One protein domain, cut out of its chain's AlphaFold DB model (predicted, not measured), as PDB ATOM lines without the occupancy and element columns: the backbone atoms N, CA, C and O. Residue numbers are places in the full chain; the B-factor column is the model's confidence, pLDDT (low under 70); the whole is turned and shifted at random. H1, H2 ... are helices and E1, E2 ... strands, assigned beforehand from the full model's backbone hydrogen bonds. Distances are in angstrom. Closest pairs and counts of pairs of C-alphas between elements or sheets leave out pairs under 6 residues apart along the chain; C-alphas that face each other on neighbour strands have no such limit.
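What this domain is: This is residues 18 to 24 and 49 to 114 of the 130 residues of an uncharacterized protein of Hymenobacter crusticola (UniProt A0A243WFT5). Look first for a small sheet of three parallel strands in the middle, with the helix H2 covering one face and H3 folding back on H2 on the side away from the sheet. H1 only grazes the sheet, with its residues 63 to 74; along the longest axis you meet H3, H2, the sheet and H1 in turn. The 73 printed residues hold three named helices and three named strands, in the order E1 E2 H1 E3 H2 H3; the sheet runs E1 E2 E3, and the class is mixed. The whole is only just compact, close to loose, with a radius of gyration of the C-alphas of 13.3 A and spans of 34 by 27 by 17 A.

How they stand to each other: Start at the inner strand E2, residues 51 to 55. Edge strand E1, residues 18 to 21, is parallel to it at 9 degrees; N 20 and O 53 are 2.9 A apart, within hydrogen-bond range. Edge strand E3, residues 80 to 84, is parallel to E2 at 22 degrees, with N 82 and O 52 3.0 A apart. H2, residues 87 to 94, is on the sheet at a height of 8.2 A, over E2 and along the strands, at 7 degrees to E2 on the local plane; the closest C-alphas of H2 and E2 are those of Ala 90 and Ala 53, 5.7 A. H3, residues 98 to 114, forms a helical hairpin with H2, opposite ways at a steep tilt of 43 degrees; it touches H2 with residues 98 to 105 alone, closest at the C-alphas of Val 101 and Asp 92, 5.9 A. H3 is not on the sheet. H1, residues 60 to 74, is only just on the sheet, with 5 pairs of C-alphas within 10 A, and is apart from H2 and H3. E2, H1 and E3 form a strand-helix-strand unit, two parallel neighbour strands with a helix between, and its crossover is right-handed. In H1, H2 and H3 every O i to N i+4 pair is within hydrogen-bond range.

Where its parts are: Find C-alpha 18 at (199.622, 194.832, 182.311), where E1 begins; it is 9.9 A long, E2 13.3 A and E3 13.2 A. H1 runs 20.7 A from C-alpha 60 at (213.704, 209.260, 173.143), and H2 is 10.7 A long. H3 runs 24.5 A to C-alpha 114 at (206.103, 201.760, 200.672).

The domain as a whole: The C-alphas farthest apart are those of Cys 75 and Thr 114, 37.8 A. Residues 25 to 48 are not printed, and C-alphas 24 and 49 are 23.1 A apart across this cut; the links printed whole are tight. Residues 71 to 76, of which 71 to 74 belong to H1, and 109 to 114 of H3 stand free. Mean pLDDT of the printed part is 75.7, with 18 residues under 70, among them 72 to 77 and 112 to 114.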
ATOM      1  N   TRP A  18     198.358 194.414 181.716       87.12
ATOM      2  CA  TRP A  18     199.622 194.832 182.311       87.12
ATOM      3  C   TRP A  18     199.721 196.346 182.262       87.12
ATOM      4  O   TRP A  18     199.506 196.931 181.206       87.12
ATOM      5  N   LEU A  19     200.091 196.947 183.387       86.12
ATOM      6  CA  LEU A  19     200.581 198.315 183.459       86.12
ATOM      7  C   LEU A  19     202.046 198.227 183.862       86.12
ATOM      8  O   LEU A  19     202.359 197.641 184.901       86.12
ATOM      9  N   VAL A  20     202.938 198.746 183.025       84.12
ATOM     10  CA  VAL A  20     204.373 198.753 183.308       84.12
ATOM     11  C   VAL A  20     204.877 200.181 183.277       84.12
ATOM     12  O   VAL A  20     204.741 200.878 182.272       84.12
ATOM     13  N   ASP A  21     205.488 200.585 184.383       83.12
ATOM     14  CA  ASP A  21     206.232 201.827 184.447       83.12
ATOM     15  C   ASP A  21     207.691 201.577 184.062       83.12
ATOM     16  O   ASP A  21     208.434 200.922 184.793       83.12
ATOM     17  N   ILE A  22     208.077 202.058 182.880       78.50
ATOM     18  CA  ILE A  22     209.462 202.025 182.393       78.50
ATOM     19  C   ILE A  22     210.080 203.428 182.357       78.50
ATOM     20  O   ILE A  22     211.170 203.593 181.812       78.50
ATOM     21  N   SER A  23     209.415 204.432 182.939       74.62
ATOM     22  CA  SER A  23     209.836 205.830 182.823       74.62
ATOM     23  C   SER A  23     211.217 206.089 183.432       74.62
ATOM     24  O   SER A  23     212.014 206.854 182.899       74.62
ATOM     25  N   GLN A  24     211.523 205.374 184.516       73.00
ATOM     26  CA  GLN A  24     212.785 205.437 185.258       73.00
ATOM     27  C   GLN A  24     213.724 204.266 184.937       73.00
ATOM     28  O   GLN A  24     214.673 203.996 185.678       73.00
ATOM     29  N   VAL A  49     198.173 187.796 177.730       83.25
ATOM     30  CA  VAL A  49     197.991 189.231 177.976       83.25
ATOM     31  C   VAL A  49     197.402 189.854 176.715       83.25
ATOM     32  O   VAL A  49     197.911 189.636 175.618       83.25
ATOM     33  N   SER A  50     196.308 190.595 176.873       83.50
ATOM     34  CA  SER A  50     195.603 191.241 175.765       83.50
ATOM     35  C   SER A  50     195.858 192.741 175.708       83.50
ATOM     36  O   SER A  50     195.915 193.285 174.614       83.50
ATOM     37  N   ASN A  51     196.039 193.395 176.862       86.25
ATOM     38  CA  ASN A  51     196.278 194.836 176.943       86.25
ATOM     39  C   ASN A  51     197.553 195.117 177.743       86.25
ATOM     40  O   ASN A  51     197.711 194.604 178.854       86.25
ATOM     41  N   LEU A  52     198.429 195.949 177.189       86.62
ATOM     42  CA  LEU A  52     199.663 196.408 177.815       86.62
ATOM     43  C   LEU A  52     199.698 197.939 177.779       86.62
ATOM     44  O   LEU A  52     199.799 198.530 176.707       86.62
ATOM     45  N   ALA A  53     199.604 198.563 178.948       88.00
ATOM     46  CA  ALA A  53     199.827 199.986 179.138       88.00
ATOM     47  C   ALA A  53     201.282 200.210 179.560       88.00
ATOM     48  O   ALA A  53     201.751 199.601 180.526       88.00
ATOM     49  N   LEU A  54     201.989 201.061 178.825       85.44
ATOM     50  CA  LEU A  54     203.383 201.403 179.085       85.44
ATOM     51  C   LEU A  54     203.500 202.883 179.420       85.44
ATOM     52  O   LEU A  54     203.067 203.726 178.636       85.44
ATOM     53  N   MET A  55     204.121 203.190 180.554       86.06
ATOM     54  CA  MET A  55     204.522 204.560 180.869       86.06
ATOM     55  C   MET A  55     205.742 204.918 180.034       86.06
ATOM     56  O   MET A  55     206.737 204.195 180.077       86.06
ATOM     57  N   LEU A  56     205.670 205.996 179.259       74.56
ATOM     58  CA  LEU A  56     206.779 206.399 178.400       74.56
ATOM     59  C   LEU A  56     208.004 206.813 179.234       74.56
ATOM     60  O   LEU A  56     207.849 207.516 180.233       74.56
ATOM     61  N   PRO A  57     209.219 206.406 178.831       69.31
ATOM     62  CA  PRO A  57     210.436 207.046 179.302       69.31
ATOM     63  C   PRO A  57     210.545 208.461 178.741       69.31
ATOM     64  O   PRO A  57     210.197 208.708 177.590       69.31
ATOM     65  N   ASP A  58     211.086 209.370 179.552       67.88
ATOM     66  CA  ASP A  58     211.385 210.746 179.131       67.88
ATOM     67  C   ASP A  58     212.483 210.792 178.044       67.88
ATOM     68  O   ASP A  58     212.660 211.798 177.356       67.88
ATOM     69  N   ASP A  59     213.231 209.694 177.883       73.44
ATOM     70  CA  ASP A  59     214.328 209.548 176.933       73.44
ATOM     71  C   ASP A  59     213.878 208.914 175.599       73.44
ATOM     72  O   ASP A  59     213.413 207.770 175.535       73.44
ATOM     73  N   LEU A  60     214.085 209.657 174.504       71.88
ATOM     74  CA  LEU A  60     213.704 209.260 173.143       71.88
ATOM     75  C   LEU A  60     214.444 208.005 172.645       71.88
ATOM     76  O   LEU A  60     213.892 207.244 171.850       71.88
ATOM     77  N   HIS A  61     215.682 207.763 173.090       69.44
ATOM     78  CA  HIS A  61     216.435 206.574 172.690       69.44
ATOM     79  C   HIS A  61     215.810 205.311 173.292       69.44
ATOM     80  O   HIS A  61     215.580 204.332 172.576       69.44
ATOM     81  N   ASN A  62     215.450 205.358 174.575       67.75
ATOM     82  CA  ASN A  62     214.741 204.271 175.243       67.75
ATOM     83  C   ASN A  62     213.352 204.034 174.635       67.75
ATOM     84  O   ASN A  62     212.947 202.880 174.472       67.75
ATOM     85  N   GLN A  63     212.644 205.099 174.246       72.25
ATOM     86  CA  GLN A  63     211.360 204.972 173.556       72.25
ATOM     87  C   GLN A  63     211.504 204.194 172.236       72.25
ATOM     88  O   GLN A  63     210.802 203.203 172.031       72.25
ATOM     89  N   LEU A  64     212.450 204.583 171.373       75.50
ATOM     90  CA  LEU A  64     212.680 203.909 170.088       75.50
ATOM     91  C   LEU A  64     213.112 202.445 170.269       75.50
ATOM     92  O   LEU A  64     212.644 201.564 169.545       75.50
ATOM     93  N   ALA A  65     213.967 202.161 171.254       72.50
ATOM     94  CA  ALA A  65     214.378 200.794 171.568       72.50
ATOM     95  C   ALA A  65     213.183 199.917 171.988       72.50
ATOM     96  O   ALA A  65     213.070 198.765 171.560       72.50
ATOM     97  N   MET A  66     212.261 200.460 172.789       72.94
ATOM     98  CA  MET A  66     211.049 199.746 173.198       72.94
ATOM     99  C   MET A  66     210.081 199.525 172.044       72.94
ATOM    100  O   MET A  66     209.551 198.422 171.910       72.94
ATOM    101  N   GLU A  67     209.874 200.526 171.191       76.06
ATOM    102  CA  GLU A  67     209.053 200.377 169.989       76.06
ATOM    103  C   GLU A  67     209.581 199.242 169.101       76.06
ATOM    104  O   GLU A  67     208.808 198.363 168.720       76.06
ATOM    105  N   HIS A  68     210.898 199.173 168.873       76.31
ATOM    106  CA  HIS A  68     211.524 198.083 168.120       76.31
ATOM    107  C   HIS A  68     211.318 196.702 168.762       76.31
ATOM    108  O   HIS A  68     210.994 195.730 168.072       76.31
ATOM    109  N   ILE A  69     211.478 196.597 170.083       72.31
ATOM    110  CA  ILE A  69     211.265 195.338 170.810       72.31
ATOM    111  C   ILE A  69     209.796 194.906 170.727       72.31
ATOM    112  O   ILE A  69     209.508 193.731 170.487       72.31
ATOM    113  N   LEU A  70     208.854 195.835 170.883       73.81
ATOM    114  CA  LEU A  70     207.422 195.542 170.830       73.81
ATOM    115  C   LEU A  70     206.960 195.181 169.424       73.81
ATOM    116  O   LEU A  70     206.155 194.261 169.282       73.81
ATOM    117  N   ASP A  71     207.470 195.855 168.395       75.00
ATOM    118  CA  ASP A  71     207.151 195.548 167.001       75.00
ATOM    119  C   ASP A  71     207.555 194.108 166.649       75.00
ATOM    120  O   ASP A  71     206.745 193.339 166.129       75.00
ATOM    121  N   SER A  72     208.737 193.672 167.106       67.19
ATOM    122  CA  SER A  72     209.172 192.275 166.962       67.19
ATOM    123  C   SER A  72     208.244 191.267 167.668       67.19
ATOM    124  O   SER A  72     208.113 190.120 167.236       67.19
ATOM    125  N   GLY A  73     207.554 191.694 168.732       62.09
ATOM    126  CA  GLY A  73     206.603 190.886 169.497       62.09
ATOM    127  C   GLY A  73     205.174 190.879 168.967       62.09
ATOM    128  O   GLY A  73     204.469 189.873 169.109       62.09
ATOM    129  N   ARG A  74     204.742 191.970 168.326       62.31
ATOM    130  CA  ARG A  74     203.401 192.113 167.732       62.31
ATOM    131  C   ARG A  74     203.147 191.084 166.637       62.31
ATOM    132  O   ARG A  74     202.016 190.628 166.500       62.31
ATOM    133  N   CYS A  75     204.189 190.622 165.943       56.88
ATOM    134  CA  CYS A  75     204.078 189.519 164.984       56.88
ATOM    135  C   CYS A  75     203.497 188.227 165.592       56.88
ATOM    136  O   CYS A  75     202.990 187.386 164.853       56.88
ATOM    137  N   TYR A  76     203.544 188.063 166.918       56.28
ATOM    138  CA  TYR A  76     203.161 186.825 167.595       56.28
ATOM    139  C   TYR A  76     201.839 186.902 168.375       56.28
ATOM    140  O   TYR A  76     201.407 185.868 168.888       56.28
ATOM    141  N   THR A  77     201.175 188.068 168.487       62.78
ATOM    142  CA  THR A  77     199.970 188.222 169.337       62.78
ATOM    143  C   THR A  77     198.991 189.320 168.922       62.78
ATOM    144  O   THR A  77     199.370 190.334 168.353       62.78
ATOM    145  N   GLN A  78     197.724 189.172 169.335       72.31
ATOM    146  CA  GLN A  78     196.718 190.247 169.362       72.31
ATOM    147  C   GLN A  78     196.900 191.177 170.580       72.31
ATOM    148  O   GLN A  78     195.930 191.533 171.250       72.31
ATOM    149  N   LEU A  79     198.143 191.514 170.923       78.88
ATOM    150  CA  LEU A  79     198.440 192.390 172.049       78.88
ATOM    151  C   LEU A  79     198.133 193.842 171.669       78.88
ATOM    152  O   LEU A  79     198.751 194.406 170.766       78.88
ATOM    153  N   ASN A  80     197.196 194.454 172.385       83.12
ATOM    154  CA  ASN A  80     196.930 195.878 172.294       83.12
ATOM    155  C   ASN A  80     197.899 196.620 173.220       83.12
ATOM    156  O   ASN A  80     197.832 196.463 174.439       83.12
ATOM    157  N   VAL A  81     198.815 197.392 172.641       83.62
ATOM    158  CA  VAL A  81     199.791 198.181 173.399       83.62
ATOM    159  C   VAL A  81     199.452 199.655 173.261       83.62
ATOM    160  O   VAL A  81     199.336 200.145 172.134       83.62
ATOM    161  N   GLN A  82     199.337 200.345 174.392       84.38
ATOM    162  CA  GLN A  82     199.193 201.796 174.452       84.38
ATOM    163  C   GLN A  82     200.245 202.416 175.366       84.38
ATOM    164  O   GLN A  82     200.674 201.816 176.352       84.38
ATOM    165  N   PHE A  83     200.657 203.623 174.996       84.12
ATOM    166  CA  PHE A  83     201.672 204.403 175.681       84.12
ATOM    167  C   PHE A  83     201.013 205.580 176.390       84.12
ATOM    168  O   PHE A  83     200.142 206.233 175.813       84.12
ATOM    169  N   PHE A  84     201.444 205.853 177.617       87.00
ATOM    170  CA  PHE A  84     200.864 206.883 178.470       87.00
ATOM    171  C   PHE A  84     201.958 207.745 179.095       87.00
ATOM    172  O   PHE A  84     203.043 207.259 179.411       87.00
ATOM    173  N   ALA A  85     201.659 209.033 179.265       82.62
ATOM    174  CA  ALA A  85     202.516 209.973 179.985       82.62
ATOM    175  C   ALA A  85     202.179 210.016 181.484       82.62
ATOM    176  O   ALA A  85     203.039 210.315 182.305       82.62
ATOM    177  N   ASP A  86     200.938 209.693 181.851       82.38
ATOM    178  CA  ASP A  86     200.451 209.710 183.225       82.38
ATOM    179  C   ASP A  86     199.768 208.388 183.619       82.38
ATOM    180  O   ASP A  86     199.089 207.726 182.830       82.38
ATOM    181  N   PHE A  87     200.010 207.978 184.863       82.62
ATOM    182  CA  PHE A  87     199.507 206.722 185.414       82.62
ATOM    183  C   PHE A  87     197.966 206.644 185.465       82.62
ATOM    184  O   PHE A  87     197.433 205.585 185.119       82.62
ATOM    185  N   PRO A  88     197.228 207.715 185.837       84.31
ATOM    186  CA  PRO A  88     195.764 207.695 185.839       84.31
ATOM    187  C   PRO A  88     195.171 207.329 184.475       84.31
ATOM    188  O   PRO A  88     194.320 206.443 184.399       84.31
ATOM    189  N   ALA A  89     195.666 207.928 183.384       85.06
ATOM    190  CA  ALA A  89     195.200 207.603 182.036       85.06
ATOM    191  C   ALA A  89     195.477 206.140 181.647       85.06
ATOM    192  O   ALA A  89     194.616 205.477 181.061       85.06
ATOM    193  N   ALA A  90     196.653 205.612 182.006       87.00
ATOM    194  CA  ALA A  90     197.006 204.214 181.752       87.00
ATOM    195  C   ALA A  90     196.056 203.240 182.463       87.00
ATOM    196  O   ALA A  90     195.660 202.210 181.905       87.00
ATOM    197  N   LEU A  91     195.693 203.559 183.703       84.88
ATOM    198  CA  LEU A  91     194.846 202.708 184.522       84.88
ATOM    199  C   LEU A  91     193.372 202.788 184.126       84.88
ATOM    200  O   LEU A  91     192.706 201.750 184.110       84.88
ATOM    201  N   ASP A  92     192.882 203.977 183.778       85.44
ATOM    202  CA  ASP A  92     191.538 204.170 183.226       85.44
ATOM    203  C   ASP A  92     191.352 203.334 181.956       85.44
ATOM    204  O   ASP A  92     190.392 202.575 181.837       85.44
ATOM    205  N   TRP A  93     192.351 203.344 181.070       87.69
ATOM    206  CA  TRP A  93     192.327 202.549 179.845       87.69
ATOM    207  C   TRP A  93     192.319 201.029 180.080       87.69
ATOM    208  O   TRP A  93     191.686 200.274 179.334       87.69
ATOM    209  N   LEU A  94     193.033 200.548 181.101       84.31
ATOM    210  CA  LEU A  94     193.038 199.124 181.446       84.31
ATOM    211  C   LEU A  94     191.767 198.697 182.180       84.31
ATOM    212  O   LEU A  94     191.328 197.551 182.039       84.31
ATOM    213  N   SER A  95     191.183 199.581 182.977       79.94
ATOM    214  CA  SER A  95     190.078 199.235 183.858       79.94
ATOM    215  C   SER A  95     188.770 199.102 183.090       79.94
ATOM    216  O   SER A  95     188.491 199.794 182.119       79.94
ATOM    217  N   LYS A  96     187.934 198.165 183.534       70.06
ATOM    218  CA  LYS A  96     186.602 197.960 182.946       70.06
ATOM    219  C   LYS A  96     185.535 198.824 183.610       70.06
ATOM    220  O   LYS A  96     184.463 198.993 183.034       70.06
ATOM    221  N   THR A  97     185.804 199.310 184.824       65.44
ATOM    222  CA  THR A  97     184.875 200.107 185.627       65.44
ATOM    223  C   THR A  97     185.614 201.230 186.372       65.44
ATOM    224  O   THR A  97     186.759 201.021 186.777       65.44
ATOM    225  N   PRO A  98     184.981 202.397 186.606       64.75
ATOM    226  CA  PRO A  98     185.598 203.511 187.342       64.75
ATOM    227  C   PRO A  98     185.925 203.206 188.816       64.75
ATOM    228  O   PRO A  98     186.823 203.814 189.394       64.75
ATOM    229  N   GLU A  99     185.205 202.270 189.439       68.00
ATOM    230  CA  GLU A  99     185.432 201.863 190.835       68.00
ATOM    231  C   GLU A  99     186.729 201.054 190.987       68.00
ATOM    232  O   GLU A  99     187.453 201.204 191.974       68.00
ATOM    233  N   ASP A 100     187.062 200.240 189.978       70.81
ATOM    234  CA  ASP A 100     188.334 199.520 189.928       70.81
ATOM    235  C   ASP A 100     189.518 200.477 189.770       70.81
ATOM    236  O   ASP A 100     190.539 200.265 190.423       70.81
ATOM    237  N   VAL A 101     189.363 201.550 188.981       67.75
ATOM    238  CA  VAL A 101     190.403 202.575 188.782       67.75
ATOM    239  C   VAL A 101     190.803 203.175 190.125       67.75
ATOM    240  O   VAL A 101     191.948 203.037 190.536       67.75
ATOM    241  N   GLN A 102     189.854 203.743 190.875       69.19
ATOM    242  CA  GLN A 102     190.163 204.428 192.139       69.19
ATOM    243  C   GLN A 102     190.812 203.502 193.178       69.19
ATOM    244  O   GLN A 102     191.700 203.913 193.933       69.19
ATOM    245  N   ARG A 103     190.376 202.237 193.233       77.56
ATOM    246  CA  ARG A 103     190.979 201.240 194.125       77.56
ATOM    247  C   ARG A 103     192.417 200.928 193.710       77.56
ATOM    248  O   ARG A 103     193.302 200.931 194.564       77.56
ATOM    249  N   LEU A 104     192.646 200.676 192.422       74.94
ATOM    250  CA  LEU A 104     193.959 200.331 191.884       74.94
ATOM    251  C   LEU A 104     194.940 201.514 191.958       74.94
ATOM    252  O   LEU A 104     196.103 201.301 192.292       74.94
ATOM    253  N   GLU A 105     194.483 202.755 191.749       73.31
ATOM    254  CA  GLU A 105     195.297 203.961 191.962       73.31
ATOM    255  C   GLU A 105     195.782 204.028 193.406       73.31
ATOM    256  O   GLU A 105     196.972 204.208 193.668       73.31
ATOM    257  N   LYS A 106     194.875 203.823 194.364       75.75
ATOM    258  CA  LYS A 106     195.220 203.853 195.785       75.75
ATOM    259  C   LYS A 106     196.220 202.756 196.155       75.75
ATOM    260  O   LYS A 106     197.174 203.032 196.881       75.75
ATOM    261  N   GLU A 107     196.021 201.534 195.663       76.69
ATOM    262  CA  GLU A 107     196.957 200.418 195.862       76.69
ATOM    263  C   GLU A 107     198.344 200.738 195.280       76.69
ATOM    264  O   GLU A 107     199.357 200.503 195.943       76.69
ATOM    265  N   TRP A 108     198.396 201.348 194.093       72.50
ATOM    266  CA  TRP A 108     199.640 201.758 193.445       72.50
ATOM    267  C   TRP A 108     200.383 202.848 194.218       72.50
ATOM    268  O   TRP A 108     201.570 202.691 194.500       72.50
ATOM    269  N   PHE A 109     199.702 203.924 194.626       74.44
ATOM    270  CA  PHE A 109     200.324 204.997 195.410       74.44
ATOM    271  C   PHE A 109     200.866 204.492 196.747       74.44
ATOM    272  O   PHE A 109     201.930 204.932 197.185       74.44
ATOM    273  N   VAL A 110     200.174 203.556 197.400       74.94
ATOM    274  CA  VAL A 110     200.696 202.918 198.614       74.94
ATOM    275  C   VAL A 110     201.938 202.092 198.280       74.94
ATOM    276  O   VAL A 110     202.957 202.261 198.942       74.94
ATOM    277  N   ALA A 111     201.904 201.251 197.245       70.81
ATOM    278  CA  ALA A 111     203.049 200.427 196.857       70.81
ATOM    279  C   ALA A 111     204.281 201.265 196.470       70.81
ATOM    280  O   ALA A 111     205.375 200.982 196.951       70.81
ATOM    281  N   ALA A 112     204.107 202.328 195.681       66.06
ATOM    282  CA  ALA A 112     205.183 203.227 195.262       66.06
ATOM    283  C   ALA A 112     205.834 203.963 196.446       66.06
ATOM    284  O   ALA A 112     207.048 204.144 196.469       66.06
ATOM    285  N   ASN A 113     205.042 204.333 197.457       63.25
ATOM    286  CA  ASN A 113     205.533 205.026 198.652       63.25
ATOM    287  C   ASN A 113     206.001 204.081 199.776       63.25
ATOM    288  O   ASN A 113     206.612 204.538 200.740       63.25
ATOM    289  N   THR A 114     205.714 202.780 199.675       58.31
ATOM    290  CA  THR A 114     206.103 201.760 200.672       58.31
ATOM    291  C   THR A 114     207.220 200.846 200.159       58.31
ATOM    292  O   THR A 114     207.832 200.118 200.943       58.31
TER     293      THR A 114